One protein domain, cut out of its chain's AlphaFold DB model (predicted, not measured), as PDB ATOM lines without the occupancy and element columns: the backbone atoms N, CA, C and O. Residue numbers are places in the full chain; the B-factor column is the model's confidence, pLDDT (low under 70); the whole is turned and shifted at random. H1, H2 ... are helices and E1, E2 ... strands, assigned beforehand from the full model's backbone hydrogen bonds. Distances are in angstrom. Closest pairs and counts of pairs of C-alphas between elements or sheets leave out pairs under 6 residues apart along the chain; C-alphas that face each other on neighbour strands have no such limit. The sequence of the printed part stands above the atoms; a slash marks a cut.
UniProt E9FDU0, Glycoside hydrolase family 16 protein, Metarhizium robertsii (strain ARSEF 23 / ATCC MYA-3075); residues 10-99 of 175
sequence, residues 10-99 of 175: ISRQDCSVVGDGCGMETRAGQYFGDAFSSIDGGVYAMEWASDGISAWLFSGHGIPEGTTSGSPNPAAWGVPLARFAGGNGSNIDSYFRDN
ATOM      1  N   ILE A  10      42.804  -2.169  49.942       90.38
ATOM      2  CA  ILE A  10      41.684  -3.090  50.116       90.38
ATOM      3  C   ILE A  10      40.405  -2.258  50.209       90.38
ATOM      4  O   ILE A  10      40.258  -1.481  51.154       90.38
ATOM      5  N   SER A  11      39.483  -2.433  49.264       91.06
ATOM      6  CA  SER A  11      38.159  -1.807  49.338       91.06
ATOM      7  C   SER A  11      37.162  -2.677  50.098       91.06
ATOM      8  O   SER A  11      36.301  -2.158  50.809       91.06
ATOM      9  N   ARG A  12      37.319  -4.006  50.031       90.12
ATOM     10  CA  ARG A  12      36.482  -4.954  50.775       90.12
ATOM     11  C   ARG A  12      37.207  -6.265  51.070       90.12
ATOM     12  O   ARG A  12      37.866  -6.820  50.199       90.12
ATOM     13  N   GLN A  13      37.057  -6.768  52.299       89.38
ATOM     14  CA  GLN A  13      37.756  -7.968  52.788       89.38
ATOM     15  C   GLN A  13      36.926  -9.258  52.732       89.38
ATOM     16  O   GLN A  13      37.507 -10.337  52.651       89.38
ATOM     17  N   ASP A  14      35.594  -9.175  52.797       88.00
ATOM     18  CA  ASP A  14      34.740 -10.366  52.778       88.00
ATOM     19  C   ASP A  14      34.536 -10.866  51.344       88.00
ATOM     20  O   ASP A  14      33.833 -10.240  50.563       88.00
ATOM     21  N   CYS A  15      35.150 -12.001  51.004       88.69
ATOM     22  CA  CYS A  15      35.020 -12.629  49.689       88.69
ATOM     23  C   CYS A  15      33.729 -13.454  49.520       88.69
ATOM     24  O   CYS A  15      33.538 -14.074  48.474       88.69
ATOM     25  N   SER A  16      32.858 -13.518  50.533       87.50
ATOM     26  CA  SER A  16      31.586 -14.227  50.431       87.50
ATOM     27  C   SER A  16      30.616 -13.515  49.482       87.50
ATOM     28  O   SER A  16      30.594 -12.289  49.375       87.50
ATOM     29  N   VAL A  17      29.748 -14.285  48.823       84.69
ATOM     30  CA  VAL A  17      28.705 -13.735  47.936       84.69
ATOM     31  C   VAL A  17      27.659 -12.901  48.683       84.69
ATOM     32  O   VAL A  17      26.960 -12.108  48.067       84.69
ATOM     33  N   VAL A  18      27.545 -13.069  50.005       85.06
ATOM     34  CA  VAL A  18      26.642 -12.268  50.846       85.06
ATOM     35  C   VAL A  18      27.205 -10.859  51.054       85.06
ATOM     36  O   VAL A  18      26.439  -9.917  51.235       85.06
ATOM     37  N   GLY A  19      28.532 -10.712  51.012       79.50
ATOM     38  CA  GLY A  19      29.237  -9.443  51.171       79.50
ATOM     39  C   GLY A  19      29.539  -8.699  49.866       79.50
ATOM     40  O   GLY A  19      30.292  -7.736  49.925       79.50
ATOM     41  N   ASP A  20      28.989  -9.117  48.718       86.25
ATOM     42  CA  ASP A  20      29.343  -8.650  47.357       86.25
ATOM     43  C   ASP A  20      30.784  -8.981  46.909       86.25
ATOM     44  O   ASP A  20      31.309  -8.372  45.975       86.25
ATOM     45  N   GLY A  21      31.440  -9.948  47.558       90.50
ATOM     46  CA  GLY A  21      32.818 -10.333  47.253       90.50
ATOM     47  C   GLY A  21      33.872  -9.340  47.757       90.50
ATOM     48  O   GLY A  21      33.570  -8.282  48.295       90.50
ATOM     49  N   CYS A  22      35.147  -9.685  47.601       91.19
ATOM     50  CA  CYS A  22      36.269  -8.883  48.089       91.19
ATOM     51  C   CYS A  22      36.944  -8.121  46.945       91.19
ATOM     52  O   CYS A  22      36.989  -8.596  45.812       91.19
ATOM     53  N   GLY A  23      37.474  -6.935  47.249       91.31
ATOM     54  CA  GLY A  23      37.935  -5.979  46.245       91.31
ATOM     55  C   GLY A  23      39.248  -5.305  46.621       91.31
ATOM     56  O   GLY A  23      39.488  -4.963  47.783       91.31
ATOM     57  N   MET A  24      40.083  -5.109  45.603       92.31
ATOM     58  CA  MET A  24      41.300  -4.305  45.642       92.31
ATOM     59  C   MET A  24      41.148  -3.175  44.629       92.31
ATOM     60  O   MET A  24      40.758  -3.422  43.489       92.31
ATOM     61  N   GLU A  25      41.475  -1.952  45.029       90.81
ATOM     62  CA  GLU A  25      41.294  -0.766  44.198       90.81
ATOM     63  C   GLU A  25      42.574   0.056  44.106       90.81
ATOM     64  O   GLU A  25      43.341   0.185  45.063       90.81
ATOM     65  N   THR A  26      42.779   0.678  42.950       88.75
ATOM     66  CA  THR A  26      43.803   1.698  42.738       88.75
ATOM     67  C   THR A  26      43.195   2.879  41.994       88.75
ATOM     68  O   THR A  26      42.288   2.703  41.183       88.75
ATOM     69  N   ARG A  27      43.691   4.096  42.250       85.88
ATOM     70  CA  ARG A  27      43.320   5.288  41.462       85.88
ATOM     71  C   ARG A  27      44.312   5.574  40.334       85.88
ATOM     72  O   ARG A  27      44.229   6.615  39.685       85.88
ATOM     73  N   ALA A  28      45.268   4.674  40.127       87.88
ATOM     74  CA  ALA A  28      46.208   4.711  39.024       87.88
ATOM     75  C   ALA A  28      45.464   4.445  37.701       87.88
ATOM     76  O   ALA A  28      45.141   3.307  37.366       87.88
ATOM     77  N   GLY A  29      45.146   5.519  36.970       85.62
ATOM     78  CA  GLY A  29      44.331   5.457  35.753       85.62
ATOM     79  C   GLY A  29      44.981   4.692  34.597       85.62
ATOM     80  O   GLY A  29      44.277   4.188  33.733       85.62
ATOM     81  N   GLN A  30      46.304   4.521  34.603       88.81
ATOM     82  CA  GLN A  30      47.056   3.812  33.561       88.81
ATOM     83  C   GLN A  30      46.804   2.296  33.506       88.81
ATOM     84  O   GLN A  30      47.558   1.584  32.852       88.81
ATOM     85  N   TYR A  31      45.804   1.803  34.231       88.88
ATOM     86  CA  TYR A  31      45.442   0.397  34.372       88.88
ATOM     87  C   TYR A  31      43.977   0.128  34.005       88.88
ATOM     88  O   TYR A  31      43.465  -0.937  34.336       88.88
ATOM     89  N   PHE A  32      43.263   1.087  33.406       87.56
ATOM     90  CA  PHE A  32      41.899   0.873  32.919       87.56
ATOM     91  C   PHE A  32      41.468   1.940  31.895       87.56
ATOM     92  O   PHE A  32      41.915   3.087  31.954       87.56
ATOM     93  N   GLY A  33      40.549   1.573  30.996       86.19
ATOM     94  CA  GLY A  33      39.838   2.499  30.106       86.19
ATOM     95  C   GLY A  33      40.741   3.332  29.188       86.19
ATOM     96  O   GLY A  33      41.834   2.909  28.814       86.19
ATOM     97  N   ASP A  34      40.283   4.539  28.845       86.25
ATOM     98  CA  ASP A  34      40.940   5.422  27.869       86.25
ATOM     99  C   ASP A  34      42.405   5.719  28.205       86.25
ATOM    100  O   ASP A  34      43.249   5.799  27.314       86.25
ATOM    101  N   ALA A  35      42.731   5.859  29.493       89.19
ATOM    102  CA  ALA A  35      44.093   6.122  29.938       89.19
ATOM    103  C   ALA A  35      45.027   4.940  29.640       89.19
ATOM    104  O   ALA A  35      46.133   5.166  29.152       89.19
ATOM    105  N   PHE A  36      44.580   3.702  29.870       87.81
ATOM    106  CA  PHE A  36      45.318   2.492  29.494       87.81
ATOM    107  C   PHE A  36      45.478   2.385  27.973       87.81
ATOM    108  O   PHE A  36      46.585   2.162  27.487       87.81
ATOM    109  N   SER A  37      44.414   2.641  27.211       85.12
ATOM    110  CA  SER A  37      44.474   2.630  25.744       85.12
ATOM    111  C   SER A  37      45.407   3.706  25.178       85.12
ATOM    112  O   SER A  37      46.092   3.468  24.189       85.12
ATOM    113  N   SER A  38      45.488   4.879  25.815       89.88
ATOM    114  CA  SER A  38      46.326   5.999  25.360       89.88
ATOM    115  C   SER A  38      47.837   5.746  25.466       89.88
ATOM    116  O   SER A  38      48.622   6.504  24.900       89.88
ATOM    117  N   ILE A  39      48.236   4.697  26.190       88.38
ATOM    118  CA  ILE A  39      49.630   4.278  26.395       88.38
ATOM    119  C   ILE A  39      49.912   2.897  25.786       88.38
ATOM    120  O   ILE A  39      50.768   2.166  26.281       88.38
ATOM    121  N   ASP A  40      49.166   2.543  24.735       86.25
ATOM    122  CA  ASP A  40      49.249   1.266  24.013       86.25
ATOM    123  C   ASP A  40      48.913   0.030  24.867       86.25
ATOM    124  O   ASP A  40      49.284  -1.099  24.541       86.25
ATOM    125  N   GLY A  41      48.175   0.230  25.959       86.62
ATOM    126  CA  GLY A  41      47.760  -0.833  26.858       86.62
ATOM    127  C   GLY A  41      48.912  -1.405  27.684       86.62
ATOM    128  O   GLY A  41      49.692  -0.678  28.310       86.62
ATOM    129  N   GLY A  42      48.967  -2.734  27.774       88.38
ATOM    130  CA  GLY A  42      49.830  -3.424  28.723       88.38
ATOM    131  C   GLY A  42      49.488  -4.897  28.925       88.38
ATOM    132  O   GLY A  42      48.747  -5.491  28.147       88.38
ATOM    133  N   VAL A  43      50.034  -5.479  29.993       89.62
ATOM    134  CA  VAL A  43      49.879  -6.892  30.349       89.62
ATOM    135  C   VAL A  43      49.224  -7.024  31.719       89.62
ATOM    136  O   VAL A  43      49.730  -6.506  32.717       89.62
ATOM    137  N   TYR A  44      48.131  -7.784  31.762       91.19
ATOM    138  CA  TYR A  44      47.545  -8.310  32.990       91.19
ATOM    139  C   TYR A  44      48.067  -9.725  33.195       91.19
ATOM    140  O   TYR A  44      47.846 -10.600  32.360       91.19
ATOM    141  N   ALA A  45      48.754  -9.955  34.309       92.44
ATOM    142  CA  ALA A  45      49.238 -11.273  34.689       92.44
ATOM    143  C   ALA A  45      48.560 -11.714  35.984       92.44
ATOM    144  O   ALA A  45      48.507 -10.955  36.950       92.44
ATOM    145  N   MET A  46      48.067 -12.951  36.011       92.94
ATOM    146  CA  MET A  46      47.471 -13.557  37.197       92.94
ATOM    147  C   MET A  46      48.234 -14.824  37.567       92.94
ATOM    148  O   MET A  46      48.431 -15.710  36.737       92.94
ATOM    149  N   GLU A  47      48.620 -14.920  38.832       91.69
ATOM    150  CA  GLU A  47      49.071 -16.164  39.441       91.69
ATOM    151  C   GLU A  47      47.960 -16.679  40.346       91.69
ATOM    152  O   GLU A  47      47.497 -15.980  41.248       91.69
ATOM    153  N   TRP A  48      47.541 -17.914  40.107       90.12
ATOM    154  CA  TRP A  48      46.620 -18.619  40.979       90.12
ATOM    155  C   TRP A  48      47.352 -19.812  41.589       90.12
ATOM    156  O   TRP A  48      47.707 -20.763  40.893       90.12
ATOM    157  N   ALA A  49      47.599 -19.721  42.893       87.94
ATOM    158  CA  ALA A  49      48.246 -20.743  43.699       87.94
ATOM    159  C   ALA A  49      47.375 -21.100  44.914       87.94
ATOM    160  O   ALA A  49      46.452 -20.366  45.280       87.94
ATOM    161  N   SER A  50      47.695 -22.212  45.579       87.00
ATOM    162  CA  SER A  50      46.961 -22.687  46.761       87.00
ATOM    163  C   SER A  50      46.942 -21.687  47.922       87.00
ATOM    164  O   SER A  50      46.022 -21.685  48.740       87.00
ATOM    165  N   ASP A  51      47.960 -20.829  48.015       86.19
ATOM    166  CA  ASP A  51      48.098 -19.846  49.089       86.19
ATOM    167  C   ASP A  51      47.420 -18.494  48.782       86.19
ATOM    168  O   ASP A  51      47.286 -17.650  49.674       86.19
ATOM    169  N   GLY A  52      46.973 -18.275  47.542       89.94
ATOM    170  CA  GLY A  52      46.352 -17.024  47.126       89.94
ATOM    171  C   GLY A  52      46.272 -16.830  45.613       89.94
ATOM    172  O   GLY A  52      46.979 -17.467  44.833       89.94
ATOM    173  N   ILE A  53      45.469 -15.847  45.216       92.75
ATOM    174  CA  ILE A  53      45.411 -15.322  43.850       92.75
ATOM    175  C   ILE A  53      46.090 -13.952  43.837       92.75
ATOM    176  O   ILE A  53      45.750 -13.072  44.628       92.75
ATOM    177  N   SER A  54      47.069 -13.772  42.958       93.38
ATOM    178  CA  SER A  54      47.815 -12.527  42.778       93.38
ATOM    179  C   SER A  54      47.600 -11.990  41.369       93.38
ATOM    180  O   SER A  54      47.601 -12.765  40.416       93.38
ATOM    181  N   ALA A  55      47.469 -10.673  41.225       94.00
ATOM    182  CA  ALA A  55      47.389 -10.012  39.929       94.00
ATOM    183  C   ALA A  55      48.382  -8.850  39.825       94.00
ATOM    184  O   ALA A  55      48.490  -8.016  40.732       94.00
ATOM    185  N   TRP A  56      49.074  -8.783  38.691       92.44
ATOM    186  CA  TRP A  56      49.967  -7.701  38.299       92.44
ATOM    187  C   TRP A  56      49.438  -7.037  37.040       92.44
ATOM    188  O   TRP A  56      48.953  -7.704  36.126       92.44
ATOM    189  N   LEU A  57      49.546  -5.715  37.011       91.06
ATOM    190  CA  LEU A  57      49.180  -4.898  35.870       91.06
ATOM    191  C   LEU A  57      50.413  -4.097  35.474       91.06
ATOM    192  O   LEU A  57      50.889  -3.244  36.226       91.06
ATOM    193  N   PHE A  58      50.935  -4.393  34.294       90.12
ATOM    194  CA  PHE A  58      52.053  -3.687  33.692       90.12
ATOM    195  C   PHE A  58      51.516  -2.869  32.527       90.12
ATOM    196  O   PHE A  58      50.785  -3.413  31.709       90.12
ATOM    197  N   SER A  59      51.857  -1.588  32.425       88.56
ATOM    198  CA  SER A  59      51.385  -0.741  31.325       88.56
ATOM    199  C   SER A  59      52.528  -0.059  30.581       88.56
ATOM    200  O   SER A  59      53.600   0.182  31.149       88.56
ATOM    201  N   GLY A  60      52.314   0.203  29.288       82.25
ATOM    202  CA  GLY A  60      53.297   0.804  28.389       82.25
ATOM    203  C   GLY A  60      54.676   0.138  28.473       82.25
ATOM    204  O   GLY A  60      54.824  -1.070  28.309       82.25
ATOM    205  N   HIS A  61      55.707   0.933  28.772       75.94
ATOM    206  CA  HIS A  61      57.102   0.475  28.857       75.94
ATOM    207  C   HIS A  61      57.494  -0.169  30.202       75.94
ATOM    208  O   HIS A  61      58.661  -0.492  30.404       75.94
ATOM    209  N   GLY A  62      56.553  -0.333  31.137       80.44
ATOM    210  CA  GLY A  62      56.800  -0.913  32.462       80.44
ATOM    211  C   GLY A  62      56.722  -2.441  32.522       80.44
ATOM    212  O   GLY A  62      56.717  -2.992  33.619       80.44
ATOM    213  N   ILE A  63      56.608  -3.121  31.378       85.06
ATOM    214  CA  ILE A  63      56.462  -4.579  31.294       85.06
ATOM    215  C   ILE A  63      57.829  -5.242  31.534       85.06
ATOM    216  O   ILE A  63      58.748  -5.019  30.742       85.06
ATOM    217  N   PRO A  64      57.995  -6.062  32.592       86.00
ATOM    218  CA  PRO A  64      59.241  -6.782  32.828       86.00
ATOM    219  C   PRO A  64      59.575  -7.740  31.679       86.00
ATOM    220  O   PRO A  64      58.687  -8.381  31.105       86.00
ATOM    221  N   GLU A  65      60.864  -7.897  31.385       83.81
ATOM    222  CA  GLU A  65      61.329  -8.892  30.419       83.81
ATOM    223  C   GLU A  65      60.897 -10.304  30.849       83.81
ATOM    224  O   GLU A  65      60.876 -10.639  32.035       83.81
ATOM    225  N   GLY A  66      60.509 -11.135  29.880       79.94
ATOM    226  CA  GLY A  66      60.059 -12.504  30.141       79.94
ATOM    227  C   GLY A  66      58.614 -12.627  30.635       79.94
ATOM    228  O   GLY A  66      58.127 -13.739  30.824       79.94
ATOM    229  N   THR A  67      57.882 -11.518  30.802       82.19
ATOM    230  CA  THR A  67      56.452 -11.572  31.159       82.19
ATOM    231  C   THR A  67      55.629 -12.342  30.117       82.19
ATOM    232  O   THR A  67      54.727 -13.091  30.482       82.19
ATOM    233  N   THR A  68      55.982 -12.226  28.833       79.31
ATOM    234  CA  THR A  68      55.297 -12.885  27.705       79.31
ATOM    235  C   THR A  68      56.072 -14.072  27.118       79.31
ATOM    236  O   THR A  68      55.701 -14.606  26.083       79.31
ATOM    237  N   SER A  69      57.154 -14.544  27.749       73.69
ATOM    238  CA  SER A  69      58.055 -15.537  27.133       73.69
ATOM    239  C   SER A  69      57.592 -17.000  27.250       73.69
ATOM    240  O   SER A  69      58.424 -17.906  27.239       73.69
ATOM    241  N   GLY A  70      56.295 -17.261  27.465       74.69
ATOM    242  CA  GLY A  70      55.724 -18.604  27.691       74.69
ATOM    243  C   GLY A  70      56.177 -19.316  28.983       74.69
ATOM    244  O   GLY A  70      55.569 -20.295  29.406       74.69
ATOM    245  N   SER A  71      57.220 -18.816  29.651       82.06
ATOM    246  CA  SER A  71      57.739 -19.285  30.944       82.06
ATOM    247  C   SER A  71      57.915 -18.117  31.927       82.06
ATOM    248  O   SER A  71      59.040 -17.822  32.335       82.06
ATOM    249  N   PRO A  72      56.823 -17.425  32.297       85.00
ATOM    250  CA  PRO A  72      56.882 -16.283  33.203       85.00
ATOM    251  C   PRO A  72      57.386 -16.670  34.604       85.00
ATOM    252  O   PRO A  72      57.126 -17.776  35.090       85.00
ATOM    253  N   ASN A  73      58.055 -15.729  35.280       88.62
ATOM    254  CA  ASN A  73      58.501 -15.863  36.671       88.62
ATOM    255  C   ASN A  73      57.884 -14.765  37.565       88.62
ATOM    256  O   ASN A  73      58.497 -13.706  37.728       88.62
ATOM    257  N   PRO A  74      56.719 -15.022  38.191       90.06
ATOM    258  CA  PRO A  74      56.033 -14.036  39.028       90.06
ATOM    259  C   PRO A  74      56.854 -13.508  40.207       90.06
ATOM    260  O   PRO A  74      56.734 -12.341  40.575       90.06
ATOM    261  N   ALA A  75      57.764 -14.319  40.756       89.88
ATOM    262  CA  ALA A  75      58.624 -13.904  41.864       89.88
ATOM    263  C   ALA A  75      59.583 -12.753  41.494       89.88
ATOM    264  O   ALA A  75      60.067 -12.051  42.380       89.88
ATOM    265  N   ALA A  76      59.853 -12.541  40.200       90.00
ATOM    266  CA  ALA A  76      60.696 -11.452  39.709       90.00
ATOM    267  C   ALA A  76      59.925 -10.144  39.448       90.00
ATOM    268  O   ALA A  76      60.547  -9.108  39.228       90.00
ATOM    269  N   TRP A  77      58.588 -10.165  39.476       89.44
ATOM    270  CA  TRP A  77      57.751  -9.007  39.138       89.44
ATOM    271  C   TRP A  77      57.508  -8.044  40.304       89.44
ATOM    272  O   TRP A  77      56.936  -6.971  40.117       89.44
ATOM    273  N   GLY A  78      57.954  -8.405  41.508       89.25
ATOM    274  CA  GLY A  78      57.743  -7.608  42.711       89.25
ATOM    275  C   GLY A  78      56.320  -7.729  43.261       89.25
ATOM    276  O   GLY A  78      55.638  -8.738  43.079       89.25
ATOM    277  N   VAL A  79      55.889  -6.703  43.995       89.81
ATOM    278  CA  VAL A  79      54.621  -6.722  44.737       89.81
ATOM    279  C   VAL A  79      53.432  -6.675  43.765       89.81
ATOM    280  O   VAL A  79      53.390  -5.775  42.924       89.81
ATOM    281  N   PRO A  80      52.461  -7.602  43.869       92.38
ATOM    282  CA  PRO A  80      51.265  -7.575  43.033       92.38
ATOM    283  C   PRO A  80      50.380  -6.366  43.342       92.38
ATOM    284  O   PRO A  80      50.324  -5.891  44.477       92.38
ATOM    285  N   LEU A  81      49.630  -5.910  42.336       91.69
ATOM    286  CA  LEU A  81      48.632  -4.854  42.514       91.69
ATOM    287  C   LEU A  81      47.449  -5.357  43.354       91.69
ATOM    288  O   LEU A  81      46.901  -4.616  44.162       91.69
ATOM    289  N   ALA A  82      47.075  -6.626  43.192       93.25
ATOM    290  CA  ALA A  82      46.053  -7.269  44.004       93.25
ATOM    291  C   ALA A  82      46.545  -8.627  44.503       93.25
ATOM    292  O   ALA A  82      47.109  -9.412  43.743       93.25
ATOM    293  N   ARG A  83      46.310  -8.913  45.784       92.19
ATOM    294  CA  ARG A  83      46.616 -10.199  46.415       92.19
ATOM    295  C   ARG A  83      45.424 -10.619  47.260       92.19
ATOM    296  O   ARG A  83      45.119  -9.981  48.262       92.19
ATOM    297  N   PHE A  84      44.797 -11.718  46.874       91.25
ATOM    298  CA  PHE A  84      43.722 -12.371  47.604       91.25
ATOM    299  C   PHE A  84      44.296 -13.622  48.256       91.25
ATOM    300  O   PHE A  84      44.415 -14.668  47.623       91.25
ATOM    301  N   ALA A  85      44.719 -13.490  49.509       87.38
ATOM    302  CA  ALA A  85      45.219 -14.608  50.294       87.38
ATOM    303  C   ALA A  85      44.102 -15.175  51.172       87.38
ATOM    304  O   ALA A  85      43.243 -14.441  51.666       87.38
ATOM    305  N   GLY A  86      44.133 -16.485  51.395       72.81
ATOM    306  CA  GLY A  86      43.228 -17.130  52.333       72.81
ATOM    307  C   GLY A  86      43.463 -16.640  53.765       72.81
ATOM    308  O   GLY A  86      44.503 -16.909  54.363       72.81
ATOM    309  N   GLY A  87      42.508 -15.900  54.334       69.75
ATOM    310  CA  GLY A  87      42.552 -15.494  55.742       69.75
ATOM    311  C   GLY A  87      42.300 -16.672  56.694       69.75
ATOM    312  O   GLY A  87      41.629 -17.629  56.326       69.75
ATOM    313  N   ASN A  88      42.811 -16.603  57.932       66.62
ATOM    314  CA  ASN A  88      42.505 -17.531  59.040       66.62
ATOM    315  C   ASN A  88      42.556 -19.042  58.701       66.62
ATOM    316  O   ASN A  88      41.780 -19.826  59.244       66.62
ATOM    317  N   GLY A  89      43.472 -19.465  57.824       61.50
ATOM    318  CA  GLY A  89      43.632 -20.877  57.447       61.50
ATOM    319  C   GLY A  89      42.671 -21.372  56.359       61.50
ATOM    320  O   GLY A  89      42.658 -22.567  56.068       61.50
ATOM    321  N   SER A  90      41.893 -20.483  55.737       67.88
ATOM    322  CA  SER A  90      41.101 -20.802  54.548       67.88
ATOM    323  C   SER A  90      42.015 -21.105  53.362       67.88
ATOM    324  O   SER A  90      42.840 -20.281  52.985       67.88
ATOM    325  N   ASN A  91      41.861 -22.279  52.755       75.88
ATOM    326  CA  ASN A  91      42.602 -22.665  51.555       75.88
ATOM    327  C   ASN A  91      41.852 -22.182  50.296       75.88
ATOM    328  O   ASN A  91      40.673 -22.502  50.134       75.88
ATOM    329  N   ILE A  92      42.526 -21.458  49.395       87.81
ATOM    330  CA  ILE A  92      41.974 -21.012  48.100       87.81
ATOM    331  C   ILE A  92      41.445 -22.191  47.283       87.81
ATOM    332  O   ILE A  92      40.364 -22.101  46.697       87.81
ATOM    333  N   ASP A  93      42.135 -23.330  47.339       88.19
ATOM    334  CA  ASP A  93      41.757 -24.564  46.650       88.19
ATOM    335  C   ASP A  93      40.446 -25.153  47.171       88.19
ATOM    336  O   ASP A  93      39.935 -26.110  46.606       88.19
ATOM    337  N   SER A  94      39.868 -24.634  48.258       88.62
ATOM    338  CA  SER A  94      38.532 -25.039  48.712       88.62
ATOM    339  C   SER A  94      37.416 -24.263  48.010       88.62
ATOM    340  O   SER A  94      36.322 -24.809  47.876       88.62
ATOM    341  N   TYR A  95      37.708 -23.058  47.513       88.38
ATOM    342  CA  TYR A  95      36.733 -22.123  46.943       88.38
ATOM    343  C   TYR A  95      36.818 -22.005  45.422       88.38
ATOM    344  O   TYR A  95      35.792 -21.834  44.771       88.38
ATOM    345  N   PHE A  96      38.017 -22.127  44.854       88.31
ATOM    346  CA  PHE A  96      38.238 -22.017  43.416       88.31
ATOM    347  C   PHE A  96      38.511 -23.399  42.807       88.31
ATOM    348  O   PHE A  96      39.113 -24.279  43.427       88.31
ATOM    349  N   ARG A  97      37.987 -23.623  41.605       87.56
ATOM    350  CA  ARG A  97      38.108 -24.850  40.797       87.56
ATOM    351  C   ARG A  97      38.392 -24.433  39.362       87.56
ATOM    352  O   ARG A  97      38.438 -23.242  39.086       87.56
ATOM    353  N   ASP A  98      38.559 -25.404  38.474       87.25
ATOM    354  CA  ASP A  98      38.789 -25.174  37.047       87.25
ATOM    355  C   ASP A  98      37.831 -24.108  36.483       87.25
ATOM    356  O   ASP A  98      36.640 -24.355  36.289       87.25
ATOM    357  N   ASN A  99      38.377 -22.912  36.262       84.31
ATOM    358  CA  ASN A  99      37.645 -21.744  35.799       84.31
ATOM    359  C   ASN A  99      37.787 -21.610  34.283       84.31
ATOM    360  O   ASN A  99      38.832 -21.924  33.711       84.31
TER     361      ASN A  99
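What this domain is: This is residues 10 to 99 of the 175 residues of the protein "Glycoside hydrolase family 16 protein" of Metarhizium robertsii (strain ARSEF 23 / ATCC MYA-3075) (UniProt E9FDU0). With little regular structure, the domain is a long hairpin, E3 and E4, widened by short E5 into an antiparallel sheet, order E3 - E4 - E5, amid loops. A small hairpin, E1 and E2, comes near E5, and short H1 comes near the start of E3 and the end of E4. The printed part has 90 residues, 31 in named elements, mostly strand, in the order E1 E2 H1 E3 E4 E5. It is only just loose, close to compact, with a radius of gyration of the C-alphas of 14.7 A and spans of 38 by 29 by 22 A.

How they stand to each other: E1, residues 10 to 12, and E2, residues 23 to 25, form an antiparallel hairpin; N 11 and O 23 are 2.9 A apart. H1, residues 33 to 37, is not on the sheet; its O i to N i+4 pair is within hydrogen-bond range. E3, residues 42 to 49, E4, residues 52 to 59, and E5, residues 82 to 85, form a meander, each strand the antiparallel neighbour of the one before; N 45 and O 56 are 2.9 A apart, N 55 and O 82 2.8 A. The closest C-alphas of E2 and E5, Met 24 and Ala 82, are 5.8 A apart.

Where its parts are: E1 begins at C-alpha 10 (41.684, -3.090, 50.116). E3 measures 23.0 A and E4 23.2 A. E5 ends at C-alpha 85 (45.219, -14.608, 50.294).

The domain as a whole: The printed part has no cut. The link from E4 to E5 is long, 22 residues. Residues 87 to 90 have pLDDT under 70.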